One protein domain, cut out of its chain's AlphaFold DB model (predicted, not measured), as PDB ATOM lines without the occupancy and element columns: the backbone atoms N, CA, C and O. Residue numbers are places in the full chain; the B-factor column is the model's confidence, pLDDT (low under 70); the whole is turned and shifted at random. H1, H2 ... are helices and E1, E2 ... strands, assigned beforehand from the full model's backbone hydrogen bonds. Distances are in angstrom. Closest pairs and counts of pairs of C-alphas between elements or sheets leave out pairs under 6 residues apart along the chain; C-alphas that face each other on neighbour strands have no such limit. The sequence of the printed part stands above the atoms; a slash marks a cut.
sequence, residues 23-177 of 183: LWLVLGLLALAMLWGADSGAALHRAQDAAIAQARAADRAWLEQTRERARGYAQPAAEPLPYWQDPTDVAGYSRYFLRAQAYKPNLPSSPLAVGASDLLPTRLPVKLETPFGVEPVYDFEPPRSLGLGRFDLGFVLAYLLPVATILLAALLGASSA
ATOM      1  N   LEU A  23      26.289   5.235  -1.173       88.81
ATOM      2  CA  LEU A  23      25.065   4.851  -1.888       88.81
ATOM      3  C   LEU A  23      24.401   3.650  -1.207       88.81
ATOM      4  O   LEU A  23      23.223   3.701  -0.865       88.81
ATOM      5  N   TRP A  24      25.172   2.585  -0.977       91.12
ATOM      6  CA  TRP A  24      24.662   1.372  -0.341       91.12
ATOM      7  C   TRP A  24      24.238   1.592   1.109       91.12
ATOM      8  O   TRP A  24      23.255   0.996   1.534       91.12
ATOM      9  N   LEU A  25      24.921   2.465   1.854       93.00
ATOM     10  CA  LEU A  25      24.503   2.842   3.206       93.00
ATOM     11  C   LEU A  25      23.151   3.561   3.203       93.00
ATOM     12  O   LEU A  25      22.276   3.194   3.980       93.00
ATOM     13  N   VAL A  26      22.958   4.544   2.318       92.31
ATOM     14  CA  VAL A  26      21.685   5.277   2.209       92.31
ATOM     15  C   VAL A  26      20.559   4.345   1.762       92.31
ATOM     16  O   VAL A  26      19.500   4.331   2.384       92.31
ATOM     17  N   LEU A  27      20.793   3.523   0.732       92.75
ATOM     18  CA  LEU A  27      19.810   2.541   0.264       92.75
ATOM     19  C   LEU A  27      19.490   1.493   1.335       92.75
ATOM     20  O   LEU A  27      18.327   1.151   1.521       92.75
ATOM     21  N   GLY A  28      20.501   1.007   2.058       95.75
ATOM     22  CA  GLY A  28      20.331   0.045   3.144       95.75
ATOM     23  C   GLY A  28      19.535   0.623   4.311       95.75
ATOM     24  O   GLY A  28      18.617  -0.029   4.804       95.75
ATOM     25  N   LEU A  29      19.828   1.863   4.713       95.88
ATOM     26  CA  LEU A  29      19.083   2.557   5.763       95.88
ATOM     27  C   LEU A  29      17.629   2.808   5.348       95.88
ATOM     28  O   LEU A  29      16.721   2.584   6.145       95.88
ATOM     29  N   LEU A  30      17.402   3.223   4.100       96.12
ATOM     30  CA  LEU A  30      16.060   3.425   3.565       96.12
ATOM     31  C   LEU A  30      15.279   2.105   3.504       96.12
ATOM     32  O   LEU A  30      14.133   2.058   3.941       96.12
ATOM     33  N   ALA A  31      15.901   1.023   3.032       96.81
ATOM     34  CA  ALA A  31      15.279  -0.298   3.005       96.81
ATOM     35  C   ALA A  31      14.924  -0.785   4.418       96.81
ATOM     36  O   ALA A  31      13.815  -1.270   4.640       96.81
ATOM     37  N   LEU A  32      15.825  -0.602   5.390       97.50
ATOM     38  CA  LEU A  32      15.567  -0.943   6.788       97.50
ATOM     39  C   LEU A  32      14.409  -0.119   7.364       97.50
ATOM     40  O   LEU A  32      13.529  -0.677   8.014       97.50
ATOM     41  N   ALA A  33      14.373   1.186   7.081       96.06
ATOM     42  CA  ALA A  33      13.278   2.064   7.476       96.06
ATOM     43  C   ALA A  33      11.939   1.610   6.870       96.06
ATOM     44  O   ALA A  33      10.944   1.532   7.586       96.06
ATOM     45  N   MET A  34      11.905   1.248   5.584       95.88
ATOM     46  CA  MET A  34      10.693   0.737   4.930       95.88
ATOM     47  C   MET A  34      10.205  -0.571   5.564       95.88
ATOM     48  O   MET A  34       9.015  -0.699   5.854       95.88
ATOM     49  N   LEU A  35      11.110  -1.524   5.811       96.06
ATOM     50  CA  LEU A  35      10.772  -2.799   6.449       96.06
ATOM     51  C   LEU A  35      10.242  -2.591   7.870       96.06
ATOM     52  O   LEU A  35       9.217  -3.163   8.234       96.06
ATOM     53  N   TRP A  36      10.908  -1.735   8.646       95.31
ATOM     54  CA  TRP A  36      10.494  -1.411  10.007       95.31
ATOM     55  C   TRP A  36       9.132  -0.707  10.045       95.31
ATOM     56  O   TRP A  36       8.273  -1.071  10.844       95.31
ATOM     57  N   GLY A  37       8.902   0.265   9.156       93.50
ATOM     58  CA  GLY A  37       7.618   0.960   9.047       93.50
ATOM     59  C   GLY A  37       6.472   0.018   8.665       93.50
ATOM     60  O   GLY A  37       5.394   0.090   9.255       93.50
ATOM     61  N   ALA A  38       6.715  -0.907   7.731       94.19
ATOM     62  CA  ALA A  38       5.729  -1.906   7.329       94.19
ATOM     63  C   ALA A  38       5.409  -2.906   8.455       94.19
ATOM     64  O   ALA A  38       4.236  -3.199   8.691       94.19
ATOM     65  N   ASP A  39       6.420  -3.405   9.178       94.44
ATOM     66  CA  ASP A  39       6.191  -4.319  10.304       94.44
ATOM     67  C   ASP A  39       5.493  -3.621  11.479       94.44
ATOM     68  O   ASP A  39       4.537  -4.162  12.030       94.44
ATOM     69  N   SER A  40       5.891  -2.388  11.805       92.00
ATOM     70  CA  SER A  40       5.259  -1.574  12.848       92.00
ATOM     71  C   SER A  40       3.761  -1.368  12.593       92.00
ATOM     72  O   SER A  40       2.946  -1.590  13.497       92.00
ATOM     73  N   GLY A  41       3.388  -0.998  11.361       91.56
ATOM     74  CA  GLY A  41       1.988  -0.854  10.956       91.56
ATOM     75  C   GLY A  41       1.239  -2.187  10.980       91.56
ATOM     76  O   GLY A  41       0.160  -2.291  11.566       91.56
ATOM     77  N   ALA A  42       1.834  -3.254  10.444       93.56
ATOM     78  CA  ALA A  42       1.221  -4.581  10.469       93.56
ATOM     79  C   ALA A  42       1.020  -5.112  11.900       93.56
ATOM     80  O   ALA A  42      -0.017  -5.707  12.195       93.56
ATOM     81  N   ALA A  43       1.972  -4.882  12.806       92.19
ATOM     82  CA  ALA A  43       1.880  -5.281  14.206       92.19
ATOM     83  C   ALA A  43       0.730  -4.574  14.932       92.19
ATOM     84  O   ALA A  43      -0.019  -5.233  15.658       92.19
ATOM     85  N   LEU A  44       0.549  -3.269  14.695       89.81
ATOM     86  CA  LEU A  44      -0.594  -2.526  15.224       89.81
ATOM     87  C   LEU A  44      -1.911  -3.138  14.747       89.81
ATOM     88  O   LEU A  44      -2.767  -3.467  15.562       89.81
ATOM     89  N   HIS A  45      -2.055  -3.333  13.439       91.56
ATOM     90  CA  HIS A  45      -3.300  -3.822  12.855       91.56
ATOM     91  C   HIS A  45      -3.636  -5.237  13.339       91.56
ATOM     92  O   HIS A  45      -4.779  -5.494  13.707       91.56
ATOM     93  N   ARG A  46      -2.635  -6.124  13.473       92.31
ATOM     94  CA  ARG A  46      -2.816  -7.450  14.092       92.31
ATOM     95  C   ARG A  46      -3.359  -7.351  15.518       92.31
ATOM     96  O   ARG A  46      -4.259  -8.109  15.876       92.31
ATOM     97  N   ALA A  47      -2.835  -6.429  16.327       90.25
ATOM     98  CA  ALA A  47      -3.313  -6.221  17.692       90.25
ATOM     99  C   ALA A  47      -4.755  -5.687  17.716       90.25
ATOM    100  O   ALA A  47      -5.587  -6.181  18.477       90.25
ATOM    101  N   GLN A  48      -5.076  -4.731  16.841       90.69
ATOM    102  CA  GLN A  48      -6.422  -4.171  16.715       90.69
ATOM    103  C   GLN A  48      -7.440  -5.222  16.247       90.69
ATOM    104  O   GLN A  48      -8.510  -5.350  16.844       90.69
ATOM    105  N   ASP A  49      -7.101  -6.018  15.235       93.06
ATOM    106  CA  ASP A  49      -7.962  -7.084  14.720       93.06
ATOM    107  C   ASP A  49      -8.189  -8.172  15.777       93.06
ATOM    108  O   ASP A  49      -9.318  -8.640  15.956       93.06
ATOM    109  N   ALA A  50      -7.147  -8.530  16.536       92.44
ATOM    110  CA  ALA A  50      -7.264  -9.449  17.664       92.44
ATOM    111  C   ALA A  50      -8.195  -8.894  18.755       92.44
ATOM    112  O   ALA A  50      -9.058  -9.622  19.247       92.44
ATOM    113  N   ALA A  51      -8.085  -7.605  19.092       89.69
ATOM    114  CA  ALA A  51      -8.963  -6.953  20.062       89.69
ATOM    115  C   ALA A  51     -10.429  -6.918  19.587       89.69
ATOM    116  O   ALA A  51     -11.342  -7.203  20.367       89.69
ATOM    117  N   ILE A  52     -10.670  -6.637  18.300       91.88
ATOM    118  CA  ILE A  52     -12.009  -6.688  17.692       91.88
ATOM    119  C   ILE A  52     -12.567  -8.115  17.743       91.88
ATOM    120  O   ILE A  52     -13.728  -8.314  18.110       91.88
ATOM    121  N   ALA A  53     -11.759  -9.121  17.402       93.44
ATOM    122  CA  ALA A  53     -12.177 -10.520  17.432       93.44
ATOM    123  C   ALA A  53     -12.540 -10.982  18.854       93.44
ATOM    124  O   ALA A  53     -13.578 -11.621  19.044       93.44
ATOM    125  N   GLN A  54     -11.731 -10.611  19.850       92.00
ATOM    126  CA  GLN A  54     -12.001 -10.893  21.262       92.00
ATOM    127  C   GLN A  54     -13.285 -10.207  21.741       92.00
ATOM    128  O   GLN A  54     -14.130 -10.856  22.361       92.00
ATOM    129  N   ALA A  55     -13.481  -8.929  21.401       89.88
ATOM    130  CA  ALA A  55     -14.696  -8.193  21.744       89.88
ATOM    131  C   ALA A  55     -15.946  -8.850  21.135       89.88
ATOM    132  O   ALA A  55     -16.903  -9.129  21.855       89.88
ATOM    133  N   ARG A  56     -15.898  -9.231  19.852       92.56
ATOM    134  CA  ARG A  56     -16.995  -9.956  19.188       92.56
ATOM    135  C   ARG A  56     -17.285 -11.309  19.833       92.56
ATOM    136  O   ARG A  56     -18.443 -11.710  19.915       92.56
ATOM    137  N   ALA A  57     -16.257 -12.043  20.260       93.69
ATOM    138  CA  ALA A  57     -16.446 -13.309  20.962       93.69
ATOM    139  C   ALA A  57     -17.144 -13.101  22.315       93.69
ATOM    140  O   ALA A  57     -18.108 -13.807  22.609       93.69
ATOM    141  N   ALA A  58     -16.713 -12.098  23.083       90.88
ATOM    142  CA  ALA A  58     -17.328 -11.744  24.359       90.88
ATOM    143  C   ALA A  58     -18.781 -11.262  24.198       90.88
ATOM    144  O   ALA A  58     -19.645 -11.673  24.968       90.88
ATOM    145  N   ASP A  59     -19.066 -10.452  23.177       90.75
ATOM    146  CA  ASP A  59     -20.420  -9.959  22.897       90.75
ATOM    147  C   ASP A  59     -21.364 -11.105  22.499       90.75
ATOM    148  O   ASP A  59     -22.501 -11.160  22.965       90.75
ATOM    149  N   ARG A  60     -20.888 -12.070  21.694       92.69
ATOM    150  CA  ARG A  60     -21.668 -13.276  21.362       92.69
ATOM    151  C   ARG A  60     -21.957 -14.125  22.595       92.69
ATOM    152  O   ARG A  60     -23.097 -14.532  22.781       92.69
ATOM    153  N   ALA A  61     -20.954 -14.365  23.440       93.88
ATOM    154  CA  ALA A  61     -21.135 -15.131  24.671       93.88
ATOM    155  C   ALA A  61     -22.146 -14.456  25.614       93.88
ATOM    156  O   ALA A  61     -23.029 -15.119  26.153       93.88
ATOM    157  N   TRP A  62     -22.062 -13.131  25.756       91.50
ATOM    158  CA  TRP A  62     -23.014 -12.346  26.540       91.50
ATOM    159  C   TRP A  62     -24.440 -12.427  25.986       91.50
ATOM    160  O   TRP A  62     -25.397 -12.603  26.744       91.50
ATOM    161  N   LEU A  63     -24.595 -12.331  24.664       91.75
ATOM    162  CA  LEU A  63     -25.898 -12.411  24.012       91.75
ATOM    163  C   LEU A  63     -26.543 -13.791  24.191       91.75
ATOM    164  O   LEU A  63     -27.735 -13.859  24.479       91.75
ATOM    165  N   GLU A  64     -25.774 -14.875  24.066       93.56
ATOM    166  CA  GLU A  64     -26.286 -16.228  24.317       93.56
ATOM    167  C   GLU A  64     -26.715 -16.408  25.779       93.56
ATOM    168  O   GLU A  64     -27.846 -16.821  26.024       93.56
ATOM    169  N   GLN A  65     -25.900 -15.974  26.746       91.62
ATOM    170  CA  GLN A  65     -26.277 -16.002  28.171       91.62
ATOM    171  C   GLN A  65     -27.550 -15.193  28.450       91.62
ATOM    172  O   GLN A  65     -28.414 -15.604  29.229       91.62
ATOM    173  N   THR A  66     -27.690 -14.037  27.800       90.56
ATOM    174  CA  THR A  66     -28.871 -13.177  27.940       90.56
ATOM    175  C   THR A  66     -30.114 -13.846  27.347       90.56
ATOM    176  O   THR A  66     -31.180 -13.808  27.957       90.56
ATOM    177  N   ARG A  67     -29.982 -14.515  26.193       90.44
ATOM    178  CA  ARG A  67     -31.065 -15.288  25.564       90.44
ATOM    179  C   ARG A  67     -31.483 -16.484  26.407       90.44
ATOM    180  O   ARG A  67     -32.676 -16.730  26.548       90.44
ATOM    181  N   GLU A  68     -30.530 -17.221  26.967       90.31
ATOM    182  CA  GLU A  68     -30.808 -18.333  27.882       90.31
ATOM    183  C   GLU A  68     -31.574 -17.852  29.116       90.31
ATOM    184  O   GLU A  68     -32.605 -18.429  29.465       90.31
ATOM    185  N   ARG A  69     -31.139 -16.735  29.713       86.56
ATOM    186  CA  ARG A  69     -31.842 -16.099  30.833       86.56
ATOM    187  C   ARG A  69     -33.259 -15.665  30.450       86.56
ATOM    188  O   ARG A  69     -34.196 -15.961  31.182       86.56
ATOM    189  N   ALA A  70     -33.429 -15.033  29.288       87.00
ATOM    190  CA  ALA A  70     -34.742 -14.635  28.780       87.00
ATOM    191  C   ALA A  70     -35.679 -15.838  28.566       87.00
ATOM    192  O   ALA A  70     -36.855 -15.765  28.905       87.00
ATOM    193  N   ARG A  71     -35.165 -16.972  28.063       86.56
ATOM    194  CA  ARG A  71     -35.945 -18.219  27.940       86.56
ATOM    195  C   ARG A  71     -36.368 -18.770  29.302       86.56
ATOM    196  O   ARG A  71     -37.482 -19.268  29.417       86.56
ATOM    197  N   GLY A  72     -35.510 -18.668  30.319       80.38
ATOM    198  CA  GLY A  72     -35.838 -19.066  31.692       80.38
ATOM    199  C   GLY A  72     -37.015 -18.282  32.279       80.38
ATOM    200  O   GLY A  72     -37.828 -18.855  32.998       80.38
ATOM    201  N   TYR A  73     -37.155 -17.009  31.902       75.94
ATOM    202  CA  TYR A  73     -38.260 -16.137  32.317       75.94
ATOM    203  C   TYR A  73     -39.464 -16.140  31.362       75.94
ATOM    204  O   TYR A  73     -40.438 -15.434  31.597       75.94
ATOM    205  N   ALA A  74     -39.449 -16.962  30.305       68.12
ATOM    206  CA  ALA A  74     -40.605 -17.136  29.421       68.12
ATOM    207  C   ALA A  74     -41.764 -17.907  30.090       68.12
ATOM    208  O   ALA A  74     -42.862 -17.979  29.539       68.12
ATOM    209  N   GLN A  75     -41.525 -18.492  31.267       67.81
ATOM    210  CA  GLN A  75     -42.558 -19.040  32.142       67.81
ATOM    211  C   GLN A  75     -42.888 -17.999  33.222       67.81
ATOM    212  O   GLN A  75     -41.958 -17.364  33.721       67.81
ATOM    213  N   PRO A  76     -44.167 -17.814  33.606       63.12
ATOM    214  CA  PRO A  76     -44.524 -16.840  34.631       63.12
ATOM    215  C   PRO A  76     -43.773 -17.154  35.930       63.12
ATOM    216  O   PRO A  76     -43.992 -18.198  36.547       63.12
ATOM    217  N   ALA A  77     -42.862 -16.267  36.325       64.75
ATOM    218  CA  ALA A  77     -42.177 -16.365  37.603       64.75
ATOM    219  C   ALA A  77     -43.184 -16.122  38.739       64.75
ATOM    220  O   ALA A  77     -44.076 -15.284  38.620       64.75
ATOM    221  N   ALA A  78     -43.040 -16.853  39.848       66.50
ATOM    222  CA  ALA A  78     -43.915 -16.704  41.014       66.50
ATOM    223  C   ALA A  78     -43.798 -15.314  41.674       66.50
ATOM    224  O   ALA A  78     -44.740 -14.869  42.324       66.50
ATOM    225  N   GLU A  79     -42.672 -14.620  41.470       73.75
ATOM    226  CA  GLU A  79     -42.457 -13.235  41.886       73.75
ATOM    227  C   GLU A  79     -41.987 -12.367  40.705       73.75
ATOM    228  O   GLU A  79     -41.181 -12.826  39.888       73.75
ATOM    229  N   PRO A  80     -42.463 -11.111  40.603       72.62
ATOM    230  CA  PRO A  80     -42.014 -10.178  39.578       72.62
ATOM    231  C   PRO A  80     -40.548  -9.793  39.810       72.62
ATOM    232  O   PRO A  80     -40.181  -9.294  40.876       72.62
ATOM    233  N   LEU A  81     -39.705 -10.004  38.795       77.75
ATOM    234  CA  LEU A  81     -38.311  -9.584  38.858       77.75
ATOM    235  C   LEU A  81     -38.182  -8.060  38.746       77.75
ATOM    236  O   LEU A  81     -38.937  -7.416  38.014       77.75
ATOM    237  N   PRO A  82     -37.179  -7.464  39.408       85.12
ATOM    238  CA  PRO A  82     -36.821  -6.083  39.144       85.12
ATOM    239  C   PRO A  82     -36.322  -5.893  37.707       85.12
ATOM    240  O   PRO A  82     -35.560  -6.715  37.196       85.12
ATOM    241  N   TYR A  83     -36.657  -4.753  37.092       82.94
ATOM    242  CA  TYR A  83     -36.348  -4.475  35.683       82.94
ATOM    243  C   TYR A  83     -34.849  -4.589  35.336       82.94
ATOM    244  O   TYR A  83     -34.495  -4.988  34.236       82.94
ATOM    245  N   TRP A  84     -33.930  -4.308  36.268       82.75
ATOM    246  CA  TRP A  84     -32.482  -4.432  36.028       82.75
ATOM    247  C   TRP A  84     -31.964  -5.879  35.990       82.75
ATOM    248  O   TRP A  84     -30.820  -6.111  35.598       82.75
ATOM    249  N   GLN A  85     -32.768  -6.855  36.420       84.75
ATOM    250  CA  GLN A  85     -32.442  -8.287  36.370       84.75
ATOM    251  C   GLN A  85     -33.194  -9.023  35.256       84.75
ATOM    252  O   GLN A  85     -32.798 -10.137  34.900       84.75
ATOM    253  N   ASP A  86     -34.235  -8.399  34.705       85.31
ATOM    254  CA  ASP A  86     -35.086  -8.958  33.665       85.31
ATOM    255  C   ASP A  86     -34.595  -8.550  32.258       85.31
ATOM    256  O   ASP A  86     -34.695  -7.382  31.879       85.31
ATOM    257  N   PRO A  87     -34.064  -9.489  31.452       84.62
ATOM    258  CA  PRO A  87     -33.668  -9.217  30.073       84.62
ATOM    259  C   PRO A  87     -34.855  -9.137  29.095       84.62
ATOM    260  O   PRO A  87     -34.632  -8.851  27.918       84.62
ATOM    261  N   THR A  88     -36.080  -9.450  29.531       85.50
ATOM    262  CA  THR A  88     -37.305  -9.356  28.718       85.50
ATOM    263  C   THR A  88     -37.983  -7.993  28.839       85.50
ATOM    264  O   THR A  88     -38.665  -7.569  27.903       85.50
ATOM    265  N   ASP A  89     -37.729  -7.265  29.932       86.81
ATOM    266  CA  ASP A  89     -38.134  -5.871  30.080       86.81
ATOM    267  C   ASP A  89     -37.325  -4.968  29.136       86.81
ATOM    268  O   ASP A  89     -36.093  -5.002  29.102       86.81
ATOM    269  N   VAL A  90     -38.014  -4.126  28.362       85.44
ATOM    270  CA  VAL A  90     -37.376  -3.282  27.337       85.44
ATOM    271  C   VAL A  90     -36.441  -2.243  27.966       85.44
ATOM    272  O   VAL A  90     -35.346  -2.004  27.445       85.44
ATOM    273  N   ALA A  91     -36.836  -1.636  29.091       84.38
ATOM    274  CA  ALA A  91     -36.025  -0.625  29.767       84.38
ATOM    275  C   ALA A  91     -34.806  -1.267  30.449       84.38
ATOM    276  O   ALA A  91     -33.683  -0.779  30.291       84.38
ATOM    277  N   GLY A  92     -34.999  -2.404  31.114       84.00
ATOM    278  CA  GLY A  92     -33.950  -3.243  31.683       84.00
ATOM    279  C   GLY A  92     -32.930  -3.685  30.647       84.00
ATOM    280  O   GLY A  92     -31.729  -3.436  30.803       84.00
ATOM    281  N   TYR A  93     -33.410  -4.263  29.543       86.81
ATOM    282  CA  TYR A  93     -32.571  -4.733  28.448       86.81
ATOM    283  C   TYR A  93     -31.698  -3.611  27.890       86.81
ATOM    284  O   TYR A  93     -30.478  -3.756  27.802       86.81
ATOM    285  N   SER A  94     -32.311  -2.470  27.569       84.69
ATOM    286  CA  SER A  94     -31.626  -1.319  26.977       84.69
ATOM    287  C   SER A  94     -30.471  -0.772  27.829       84.69
ATOM    288  O   SER A  94     -29.487  -0.284  27.273       84.69
ATOM    289  N   ARG A  95     -30.572  -0.888  29.160       82.88
ATOM    290  CA  ARG A  95     -29.642  -0.279  30.118       82.88
ATOM    291  C   ARG A  95     -28.584  -1.239  30.657       82.88
ATOM    292  O   ARG A  95     -27.436  -0.849  30.837       82.88
ATOM    293  N   TYR A  96     -28.960  -2.489  30.920       83.38
ATOM    294  CA  TYR A  96     -28.096  -3.446  31.624       83.38
ATOM    295  C   TYR A  96     -27.619  -4.607  30.750       83.38
ATOM    296  O   TYR A  96     -26.602  -5.227  31.060       83.38
ATOM    297  N   PHE A  97     -28.328  -4.903  29.660       86.12
ATOM    298  CA  PHE A  97     -28.060  -6.084  28.836       86.12
ATOM    299  C   PHE A  97     -27.597  -5.743  27.422       86.12
ATOM    300  O   PHE A  97     -26.882  -6.541  26.810       86.12
ATOM    301  N   LEU A  98     -27.956  -4.563  26.906       85.06
ATOM    302  CA  LEU A  98     -27.523  -4.097  25.600       85.06
ATOM    303  C   LEU A  98     -26.018  -3.839  25.613       85.06
ATOM    304  O   LEU A  98     -25.519  -2.842  26.127       85.06
ATOM    305  N   ARG A  99     -25.294  -4.752  24.978       82.88
ATOM    306  CA  ARG A  99     -23.853  -4.663  24.777       82.88
ATOM    307  C   ARG A  99     -23.572  -4.676  23.281       82.88
ATOM    308  O   ARG A  99     -23.166  -5.683  22.713       82.88
ATOM    309  N   ALA A 100     -23.878  -3.554  22.637       83.94
ATOM    310  CA  ALA A 100     -23.582  -3.332  21.228       83.94
ATOM    311  C   ALA A 100     -22.285  -2.526  21.091       83.94
ATOM    312  O   ALA A 100     -22.001  -1.643  21.898       83.94
ATOM    313  N   GLN A 101     -21.488  -2.837  20.074       87.06
ATOM    314  CA  GLN A 101     -20.204  -2.192  19.804       87.06
ATOM    315  C   GLN A 101     -20.151  -1.780  18.331       87.06
ATOM    316  O   GLN A 101     -20.483  -2.571  17.444       87.06
ATOM    317  N   ALA A 102     -19.711  -0.555  18.066       88.88
ATOM    318  CA  ALA A 102     -19.305  -0.114  16.742       88.88
ATOM    319  C   ALA A 102     -17.838  -0.497  16.529       88.88
ATOM    320  O   ALA A 102     -16.998  -0.239  17.388       88.88
ATOM    321  N   TYR A 103     -17.526  -1.109  15.387       89.69
ATOM    322  CA  TYR A 103     -16.184  -1.593  15.062       89.69
ATOM    323  C   TYR A 103     -15.641  -0.876  13.826       89.69
ATOM    324  O   TYR A 103     -16.349  -0.769  12.824       89.69
ATOM    325  N   LYS A 104     -14.375  -0.457  13.875       89.62
ATOM    326  CA  LYS A 104     -13.624   0.069  12.728       89.62
ATOM    327  C   LYS A 104     -12.716  -1.042  12.177       89.62
ATOM    328  O   LYS A 104     -11.645  -1.256  12.742       89.62
ATOM    329  N   PRO A 105     -13.129  -1.792  11.137       86.81
ATOM    330  CA  PRO A 105     -12.292  -2.839  10.563       86.81
ATOM    331  C   PRO A 105     -11.110  -2.239   9.799       86.81
ATOM    332  O   PRO A 105     -11.232  -1.203   9.144       86.81
ATOM    333  N   ASN A 106      -9.978  -2.934   9.845       89.62
ATOM    334  CA  ASN A 106      -8.809  -2.580   9.061       89.62
ATOM    335  C   ASN A 106      -8.984  -2.991   7.593       89.62
ATOM    336  O   ASN A 106      -9.481  -4.075   7.287       89.62
ATOM    337  N   LEU A 107      -8.581  -2.110   6.677       89.06
ATOM    338  CA  LEU A 107      -8.568  -2.389   5.243       89.06
ATOM    339  C   LEU A 107      -7.258  -3.098   4.862       89.06
ATOM    340  O   LEU A 107      -6.245  -2.896   5.526       89.06
ATOM    341  N   PRO A 108      -7.209  -3.870   3.764       87.44
ATOM    342  CA  PRO A 108      -5.997  -4.605   3.387       87.44
ATOM    343  C   PRO A 108      -4.740  -3.733   3.219       87.44
ATOM    344  O   PRO A 108      -3.635  -4.191   3.486       87.44
ATOM    345  N   SER A 109      -4.899  -2.475   2.794       87.56
ATOM    346  CA  SER A 109      -3.800  -1.520   2.602       87.56
ATOM    347  C   SER A 109      -3.561  -0.585   3.789       87.56
ATOM    348  O   SER A 109      -2.559   0.130   3.789       87.56
ATOM    349  N   SER A 110      -4.432  -0.578   4.805       87.06
ATOM    350  CA  SER A 110      -4.279   0.334   5.945       87.06
ATOM    351  C   SER A 110      -3.017   0.108   6.793       87.06
ATOM    352  O   SER A 110      -2.516   1.099   7.314       87.06
ATOM    353  N   PRO A 111      -2.399  -1.093   6.864       88.06
ATOM    354  CA  PRO A 111      -1.113  -1.253   7.549       88.06
ATOM    355  C   PRO A 111       0.043  -0.454   6.931       88.06
ATOM    356  O   PRO A 111       1.048  -0.226   7.599       88.06
ATOM    357  N   LEU A 112      -0.066  -0.052   5.658       88.06
ATOM    358  CA  LEU A 112       0.980   0.719   4.976       88.06
ATOM    359  C   LEU A 112       0.959   2.199   5.377       88.06
ATOM    360  O   LEU A 112       1.983   2.868   5.278       88.06
ATOM    361  N   ALA A 113      -0.196   2.705   5.812       89.62
ATOM    362  CA  ALA A 113      -0.400   4.089   6.212       89.62
ATOM    363  C   ALA A 113      -1.367   4.121   7.401       89.62
ATOM    364  O   ALA A 113      -2.587   4.194   7.232       89.62
ATOM    365  N   VAL A 114      -0.801   4.047   8.603       86.31
ATOM    366  CA  VAL A 114      -1.540   4.042   9.868       86.31
ATOM    367  C   VAL A 114      -2.219   5.399  10.064       86.31
ATOM    368  O   VAL A 114      -3.424   5.458  10.334       86.31
ATOM    369  N   GLY A 115      -1.469   6.493   9.873       80.50
ATOM    370  CA  GLY A 115      -1.970   7.859  10.044       80.50
ATOM    371  C   GLY A 115      -2.688   8.039  11.386       80.50
ATOM    372  O   GLY A 115      -2.221   7.543  12.397       80.50
ATOM    373  N   ALA A 116      -3.868   8.668  11.385       77.50
ATOM    374  CA  ALA A 116      -4.676   8.887  12.594       77.50
ATOM    375  C   ALA A 116      -5.369   7.621  13.151       77.50
ATOM    376  O   ALA A 116      -6.159   7.706  14.094       77.50
ATOM    377  N   SER A 117      -5.147   6.442  12.557       80.50
ATOM    378  CA  SER A 117      -5.769   5.199  13.033       80.50
ATOM    379  C   SER A 117      -5.188   4.697  14.350       80.50
ATOM    380  O   SER A 117      -5.823   3.841  14.967       80.50
ATOM    381  N   ASP A 118      -4.027   5.210  14.757       81.19
ATOM    382  CA  ASP A 118      -3.432   4.998  16.078       81.19
ATOM    383  C   ASP A 118      -4.106   5.853  17.169       81.19
ATOM    384  O   ASP A 118      -4.238   5.389  18.297       81.19
ATOM    385  N   LEU A 119      -4.593   7.051  16.827       79.25
ATOM    386  CA  LEU A 119      -5.309   7.952  17.740       79.25
ATOM    387  C   LEU A 119      -6.781   7.564  17.915       79.25
ATOM    388  O   LEU A 119      -7.380   7.788  18.966       79.25
ATOM    389  N   LEU A 120      -7.401   7.056  16.848       79.19
ATOM    390  CA  LEU A 120      -8.836   6.792  16.814       79.19
ATOM    391  C   LEU A 120      -9.169   5.415  17.403       79.19
ATOM    392  O   LEU A 120      -8.562   4.420  16.993       79.19
ATOM    393  N   PRO A 121     -10.214   5.309  18.245       80.88
ATOM    394  CA  PRO A 121     -10.632   4.035  18.813       80.88
ATOM    395  C   PRO A 121     -11.034   3.044  17.712       80.88
ATOM    396  O   PRO A 121     -11.658   3.392  16.707       80.88
ATOM    397  N   THR A 122     -10.686   1.777  17.913       86.62
ATOM    398  CA  THR A 122     -11.028   0.673  16.997       86.62
ATOM    399  C   THR A 122     -12.396   0.068  17.288       86.62
ATOM    400  O   THR A 122     -13.001  -0.563  16.418       86.62
ATOM    401  N   ARG A 123     -12.891   0.270  18.511       86.31
ATOM    402  CA  ARG A 123     -14.176  -0.213  19.009       86.31
ATOM    403  C   ARG A 123     -14.790   0.817  19.951       86.31
ATOM    404  O   ARG A 123     -14.072   1.408  20.755       86.31
ATOM    405  N   LEU A 124     -16.097   1.020  19.853       83.81
ATOM    406  CA  LEU A 124     -16.842   1.945  20.704       83.81
ATOM    407  C   LEU A 124     -18.146   1.305  21.188       83.81
ATOM    408  O   LEU A 124     -18.930   0.857  20.347       83.81
ATOM    409  N   PRO A 125     -18.419   1.290  22.505       81.19
ATOM    410  CA  PRO A 125     -19.685   0.786  23.011       81.19
ATOM    411  C   PRO A 125     -20.822   1.722  22.598       81.19
ATOM    412  O   PRO A 125     -20.752   2.935  22.794       81.19
ATOM    413  N   VAL A 126     -21.888   1.150  22.049       80.88
ATOM    414  CA  VAL A 126     -23.137   1.858  21.772       80.88
ATOM    415  C   VAL A 126     -23.955   1.855  23.057       80.88
ATOM    416  O   VAL A 126     -24.410   0.803  23.504       80.88
ATOM    417  N   LYS A 127     -24.126   3.036  23.652       74.56
ATOM    418  CA  LYS A 127     -24.961   3.253  24.836       74.56
ATOM    419  C   LYS A 127     -26.154   4.129  24.471       74.56
ATOM    420  O   LYS A 127     -26.029   5.034  23.650       74.56
ATOM    421  N   LEU A 128     -27.303   3.845  25.078       74.06
ATOM    422  CA  LEU A 128     -28.528   4.638  24.913       74.06
ATOM    423  C   LEU A 128     -28.572   5.851  25.853       74.06
ATOM    424  O   LEU A 128     -29.319   6.795  25.616       74.06
ATOM    425  N   GLU A 129     -27.746   5.842  26.895       68.88
ATOM    426  CA  GLU A 129     -27.531   6.959  27.809       68.88
ATOM    427  C   GLU A 129     -26.212   7.678  27.497       68.88
ATOM    428  O   GLU A 129     -25.259   7.077  26.993       68.88
ATOM    429  N   THR A 130     -26.171   8.990  27.750       54.12
ATOM    430  CA  THR A 130     -25.016   9.839  27.445       54.12
ATOM    431  C   THR A 130     -23.764   9.321  28.160       54.12
ATOM    432  O   THR A 130     -23.785   9.150  29.382       54.12
ATOM    433  N   PRO A 131     -22.651   9.093  27.439       56.34
ATOM    434  CA  PRO A 131     -21.402   8.673  28.053       56.34
ATOM    435  C   PRO A 131     -20.779   9.873  28.778       56.34
ATOM    436  O   PRO A 131     -19.970  10.608  28.220       56.34
ATOM    437  N   PHE A 132     -21.178  10.115  30.024       42.97
ATOM    438  CA  PHE A 132     -20.456  11.020  30.913       42.97
ATOM    439  C   PHE A 132     -19.369  10.218  31.642       42.97
ATOM    440  O   PHE A 132     -19.629   9.628  32.687       42.97
ATOM    441  N   GLY A 133     -18.158  10.156  31.079       55.12
ATOM    442  CA  GLY A 133     -17.003   9.554  31.756       55.12
ATOM    443  C   GLY A 133     -15.895   9.038  30.838       55.12
ATOM    444  O   GLY A 133     -16.081   8.867  29.635       55.12
ATOM    445  N   VAL A 134     -14.726   8.785  31.433       53.09
ATOM    446  CA  VAL A 134     -13.597   8.102  30.787       53.09
ATOM    447  C   VAL A 134     -13.930   6.614  30.719       53.09
ATOM    448  O   VAL A 134     -13.907   5.917  31.730       53.09
ATOM    449  N   GLU A 135     -14.288   6.132  29.533       59.59
ATOM    450  CA  GLU A 135     -14.596   4.720  29.332       59.59
ATOM    451  C   GLU A 135     -13.292   3.897  29.406       59.59
ATOM    452  O   GLU A 135     -12.373   4.168  28.631       59.59
ATOM    453  N   PRO A 136     -13.185   2.854  30.252       55.84
ATOM    454  CA  PRO A 136     -11.976   2.021  30.336       55.84
ATOM    455  C   PRO A 136     -11.656   1.267  29.035       55.84
ATOM    456  O   PRO A 136     -10.601   0.663  28.907       55.84
ATOM    457  N   VAL A 137     -12.600   1.254  28.087       57.28
ATOM    458  CA  VAL A 137     -12.439   0.668  26.750       57.28
ATOM    459  C   VAL A 137     -11.485   1.496  25.880       57.28
ATOM    460  O   VAL A 137     -10.964   0.970  24.897       57.28
ATOM    461  N   TYR A 138     -11.240   2.762  26.231       61.25
ATOM    462  CA  TYR A 138     -10.179   3.545  25.615       61.25
ATOM    463  C   TYR A 138      -8.832   3.065  26.153       61.25
ATOM    464  O   TYR A 138      -8.490   3.331  27.304       61.25
ATOM    465  N   ASP A 139      -8.066   2.374  25.306       59.53
ATOM    466  CA  ASP A 139      -6.649   2.118  25.553       59.53
ATOM    467  C   ASP A 139      -5.935   3.476  25.620       59.53
ATOM    468  O   ASP A 139      -5.658   4.117  24.605       59.53
ATOM    469  N   PHE A 140      -5.727   3.971  26.841       59.94
ATOM    470  CA  PHE A 140      -5.083   5.254  27.092       59.94
ATOM    471  C   PHE A 140      -3.577   5.104  26.868       59.94
ATOM    472  O   PHE A 140      -2.812   4.774  27.773       59.94
ATOM    473  N   GLU A 141      -3.150   5.335  25.634       65.62
ATOM    474  CA  GLU A 141      -1.740   5.481  25.300       65.62
ATOM    475  C   GLU A 141      -1.222   6.817  25.895       65.62
ATOM    476  O   GLU A 141      -1.943   7.823  25.886       65.62
ATOM    477  N   PRO A 142       0.001   6.881  26.455       67.31
ATOM    478  CA  PRO A 142       0.542   8.124  26.994       67.31
ATOM    479  C   PRO A 142       0.559   9.260  25.950       67.31
ATOM    480  O   PRO A 142       0.973   9.059  24.808       67.31
ATOM    481  N   PRO A 143       0.227  10.512  26.319       64.44
ATOM    482  CA  PRO A 143       0.150  11.624  25.360       64.44
ATOM    483  C   PRO A 143       1.489  11.923  24.666       64.44
ATOM    484  O   PRO A 143       1.518  12.469  23.566       64.44
ATOM    485  N   ARG A 144       2.613  11.539  25.286       64.06
ATOM    486  CA  ARG A 144       3.951  11.677  24.693       64.06
ATOM    487  C   ARG A 144       4.212  10.686  23.558       64.06
ATOM    488  O   ARG A 144       4.912  11.059  22.624       64.06
ATOM    489  N   SER A 145       3.680   9.464  23.626       66.31
ATOM    490  CA  SER A 145       3.803   8.500  22.523       66.31
ATOM    491  C   SER A 145       2.843   8.835  21.381       66.31
ATOM    492  O   SER A 145       3.226   8.699  20.224       66.31
ATOM    493  N   LEU A 146       1.662   9.383  21.683       67.31
ATOM    494  CA  LEU A 146       0.700   9.857  20.675       67.31
ATOM    495  C   LEU A 146       1.202  11.093  19.900       67.31
ATOM    496  O   LEU A 146       0.959  11.211  18.704       67.31
ATOM    497  N   GLY A 147       1.923  12.011  20.557       68.88
ATOM    498  CA  GLY A 147       2.358  13.276  19.947       68.88
ATOM    499  C   GLY A 147       3.414  13.153  18.840       68.88
ATOM    500  O   GLY A 147       3.515  14.046  18.003       68.88
ATOM    501  N   LEU A 148       4.194  12.066  18.821       72.12
ATOM    502  CA  LEU A 148       5.181  11.797  17.765       72.12
ATOM    503  C   LEU A 148       4.594  10.993  16.595       72.12
ATOM    504  O   LEU A 148       5.216  10.937  15.534       72.12
ATOM    505  N   GLY A 149       3.404  10.411  16.779       75.44
ATOM    506  CA  GLY A 149       2.799   9.468  15.845       75.44
ATOM    507  C   GLY A 149       3.587   8.160  15.736       75.44
ATOM    508  O   GLY A 149       4.772   8.064  16.080       75.44
ATOM    509  N   ARG A 150       2.927   7.109  15.253       84.19
ATOM    510  CA  ARG A 150       3.617   5.847  14.976       84.19
ATOM    511  C   ARG A 150       4.469   5.949  13.708       84.19
ATOM    512  O   ARG A 150       4.036   6.476  12.691       84.19
ATOM    513  N   PHE A 151       5.664   5.362  13.744       89.56
ATOM    514  CA  PHE A 151       6.480   5.190  12.545       89.56
ATOM    515  C   PHE A 151       5.880   4.098  11.645       89.56
ATOM    516  O   PHE A 151       5.806   2.933  12.058       89.56
ATOM    517  N   ASP A 152       5.461   4.472  10.436       91.56
ATOM    518  CA  ASP A 152       4.848   3.601   9.430       91.56
ATOM    519  C   ASP A 152       5.511   3.754   8.047       91.56
ATOM    520  O   ASP A 152       6.404   4.581   7.841       91.56
ATOM    521  N   LEU A 153       5.111   2.923   7.079       93.12
ATOM    522  CA  LEU A 153       5.659   2.993   5.720       93.12
ATOM    523  C   LEU A 153       5.252   4.292   4.997       93.12
ATOM    524  O   LEU A 153       6.044   4.832   4.224       93.12
ATOM    525  N   GLY A 154       4.054   4.812   5.267       92.44
ATOM    526  CA  GLY A 154       3.564   6.081   4.732       92.44
ATOM    527  C   GLY A 154       4.508   7.243   5.044       92.44
ATOM    528  O   GLY A 154       4.869   7.994   4.136       92.44
ATOM    529  N   PHE A 155       4.993   7.335   6.285       92.19
ATOM    530  CA  PHE A 155       5.993   8.317   6.699       92.19
ATOM    531  C   PHE A 155       7.297   8.175   5.905       92.19
ATOM    532  O   PHE A 155       7.855   9.167   5.426       92.19
ATOM    533  N   VAL A 156       7.772   6.942   5.713       94.75
ATOM    534  CA  VAL A 156       8.999   6.685   4.945       94.75
ATOM    535  C   VAL A 156       8.842   7.160   3.501       94.75
ATOM    536  O   VAL A 156       9.729   7.830   2.977       94.75
ATOM    537  N   LEU A 157       7.711   6.860   2.864       94.25
ATOM    538  CA  LEU A 157       7.452   7.238   1.474       94.25
ATOM    539  C   LEU A 157       7.233   8.747   1.300       94.25
ATOM    540  O   LEU A 157       7.711   9.316   0.320       94.25
ATOM    541  N   ALA A 158       6.536   9.394   2.234       93.56
ATOM    542  CA  ALA A 158       6.206  10.815   2.144       93.56
ATOM    543  C   ALA A 158       7.374  11.736   2.537       93.56
ATOM    544  O   ALA A 158       7.502  12.818   1.968       93.56
ATOM    545  N   TYR A 159       8.226  11.318   3.482       93.12
ATOM    546  CA  TYR A 159       9.268  12.184   4.054       93.12
ATOM    547  C   TYR A 159      10.690  11.669   3.821       93.12
ATOM    548  O   TYR A 159      11.540  12.419   3.341       93.12
ATOM    549  N   LEU A 160      10.979  10.400   4.125       94.81
ATOM    550  CA  LEU A 160      12.352   9.882   4.044       94.81
ATOM    551  C   LEU A 160      12.800   9.614   2.608       94.81
ATOM    552  O   LEU A 160      13.947   9.897   2.270       94.81
ATOM    553  N   LEU A 161      11.915   9.099   1.755       95.75
ATOM    554  CA  LEU A 161      12.230   8.809   0.360       95.75
ATOM    555  C   LEU A 161      12.616  10.087  -0.413       95.75
ATOM    556  O   LEU A 161      13.679  10.065  -1.029       95.75
ATOM    557  N   PRO A 162      11.869  11.213  -0.350       96.19
ATOM    558  CA  PRO A 162      12.296  12.467  -0.978       96.19
ATOM    559  C   PRO A 162      13.637  12.996  -0.455       96.19
ATOM    560  O   PRO A 162      14.465  13.477  -1.224       96.19
ATOM    561  N   VAL A 163      13.891  12.888   0.851       95.12
ATOM    562  CA  VAL A 163      15.176  13.313   1.430       95.12
ATOM    563  C   VAL A 163      16.314  12.421   0.931       95.12
ATOM    564  O   VAL A 163      17.370  12.920   0.540       95.12
ATOM    565  N   ALA A 164      16.094  11.106   0.886       93.62
ATOM    566  CA  ALA A 164      17.065  10.153   0.372       93.62
ATOM    567  C   ALA A 164      17.351  10.383  -1.117       93.62
ATOM    568  O   ALA A 164      18.512  10.340  -1.515       93.62
ATOM    569  N   THR A 165      16.342  10.677  -1.943       91.75
ATOM    570  CA  THR A 165      16.557  10.949  -3.375       91.75
ATOM    571  C   THR A 165      17.344  12.235  -3.600       91.75
ATOM    572  O   THR A 165      18.269  12.226  -4.412       91.75
ATOM    573  N   ILE A 166      17.056  13.306  -2.851       92.06
ATOM    574  CA  ILE A 166      17.837  14.555  -2.896       92.06
ATOM    575  C   ILE A 166      19.287  14.295  -2.477       92.06
ATOM    576  O   ILE A 166      20.214  14.714  -3.171       92.06
ATOM    577  N   LEU A 167      19.493  13.569  -1.374       89.38
ATOM    578  CA  LEU A 167      20.825  13.237  -0.877       89.38
ATOM    579  C   LEU A 167      21.611  12.412  -1.901       89.38
ATOM    580  O   LEU A 167      22.767  12.717  -2.187       89.38
ATOM    581  N   LEU A 168      20.981  11.391  -2.485       87.44
ATOM    582  CA  LEU A 168      21.599  10.572  -3.522       87.44
ATOM    583  C   LEU A 168      21.950  11.413  -4.750       87.44
ATOM    584  O   LEU A 168      23.088  11.340  -5.206       87.44
ATOM    585  N   ALA A 169      21.032  12.248  -5.244       86.69
ATOM    586  CA  ALA A 169      21.286  13.132  -6.382       86.69
ATOM    587  C   ALA A 169      22.470  14.080  -6.126       86.69
ATOM    588  O   ALA A 169      23.334  14.234  -6.992       86.69
ATOM    589  N   ALA A 170      22.560  14.656  -4.923       83.94
ATOM    590  CA  ALA A 170      23.675  15.514  -4.529       83.94
ATOM    591  C   ALA A 170      25.007  14.747  -4.466       83.94
ATOM    592  O   ALA A 170      26.021  15.224  -4.970       83.94
ATOM    593  N   LEU A 171      25.012  13.540  -3.896       78.62
ATOM    594  CA  LEU A 171      26.207  12.697  -3.795       78.62
ATOM    595  C   LEU A 171      26.712  12.230  -5.163       78.62
ATOM    596  O   LEU A 171      27.917  12.236  -5.422       78.62
ATOM    597  N   LEU A 172      25.784  11.865  -6.045       77.31
ATOM    598  CA  LEU A 172      26.046  11.540  -7.442       77.31
ATOM    599  C   LEU A 172      26.680  12.732  -8.178       77.31
ATOM    600  O   LEU A 172      27.738  12.573  -8.786       77.31
ATOM    601  N   GLY A 173      26.098  13.930  -8.054       76.75
ATOM    602  CA  GLY A 173      26.628  15.153  -8.671       76.75
ATOM    603  C   GLY A 173      27.973  15.623  -8.098       76.75
ATOM    604  O   GLY A 173      28.815  16.137  -8.829       76.75
ATOM    605  N   ALA A 174      28.222  15.421  -6.802       70.12
ATOM    606  CA  ALA A 174      29.508  15.758  -6.190       70.12
ATOM    607  C   ALA A 174      30.632  14.817  -6.660       70.12
ATOM    608  O   ALA A 174      31.748  15.265  -6.923       70.12
ATOM    609  N   SER A 175      30.334  13.522  -6.818       63.28
ATOM    610  CA  SER A 175      31.321  12.529  -7.264       63.28
ATOM    611  C   SER A 175      31.824  12.762  -8.698       63.28
ATOM    612  O   SER A 175      32.996  12.508  -8.990       63.28
ATOM    613  N   SER A 176      30.989  13.318  -9.581       60.59
ATOM    614  CA  SER A 176      31.395  13.697 -10.939       60.59
ATOM    615  C   SER A 176      32.238  14.980 -10.965       60.59
ATOM    616  O   SER A 176      33.208  15.051 -11.720       60.59
ATOM    617  N   ALA A 177      31.960  15.955 -10.090       58.94
ATOM    618  CA  ALA A 177      32.730  17.200  -9.998       58.94
ATOM    619  C   ALA A 177      34.165  16.998  -9.472       58.94
ATOM    620  O   ALA A 177      35.104  17.599  -9.996       58.94
TER     621      ALA A 177
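What this domain is: This is residues 23 to 177 of the 183 residues of an uncharacterized protein of Lysobacter silvisoli (UniProt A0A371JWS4). A rod is built along one very long helix, H1, with H4 side by side with its residues 23 to 41 and the small antiparallel hairpin E1 E2 near residues 48 to 63. Residues 75 to 80 stick out. The 155 printed residues, mostly helix, hold H1 H2 E1 E2 H3 H4 in order; the whole is extended, radius of gyration of the C-alphas 25.3 A, spans 98 by 27 by 18 A.

How they stand to each other: E1, residues 100 to 103, and E2, residues 123 to 126, form an antiparallel hairpin; N 102 and O 124 are within hydrogen-bond range, 2.8 A. H1, residues 23 to 72, touches H4, residues 153 to 177, with residues 23 to 41 alone, opposite ways at a shallow tilt of 4 degrees; their closest C-alphas, of Gly 37 and Leu 153, are 4.4 A apart. H2, residues 90 to 97, is close but not clearly touching H1: C-alphas 66 and 97, the closest, are 7.2 A apart. H3, residues 143 to 147, is apart from H1. O i to N i+4 pairs are within range throughout H1, H2 and H3, and 19 of 21 in H4.

Where its parts are: H1, 73.5 A, begins at C-alpha 23 (25.065, 4.851, -1.888). H4, 34.4 A with a kink of 40 degrees near residue 160, ends at C-alpha 177 (32.730, 17.200, -9.998).

The domain as a whole: The printed part has no cut. Links H1 to H2, E1 to E2 and E2 to H3 are long. Residues 74 to 78, 129 to 147 and 175 to 177 have pLDDT under 70.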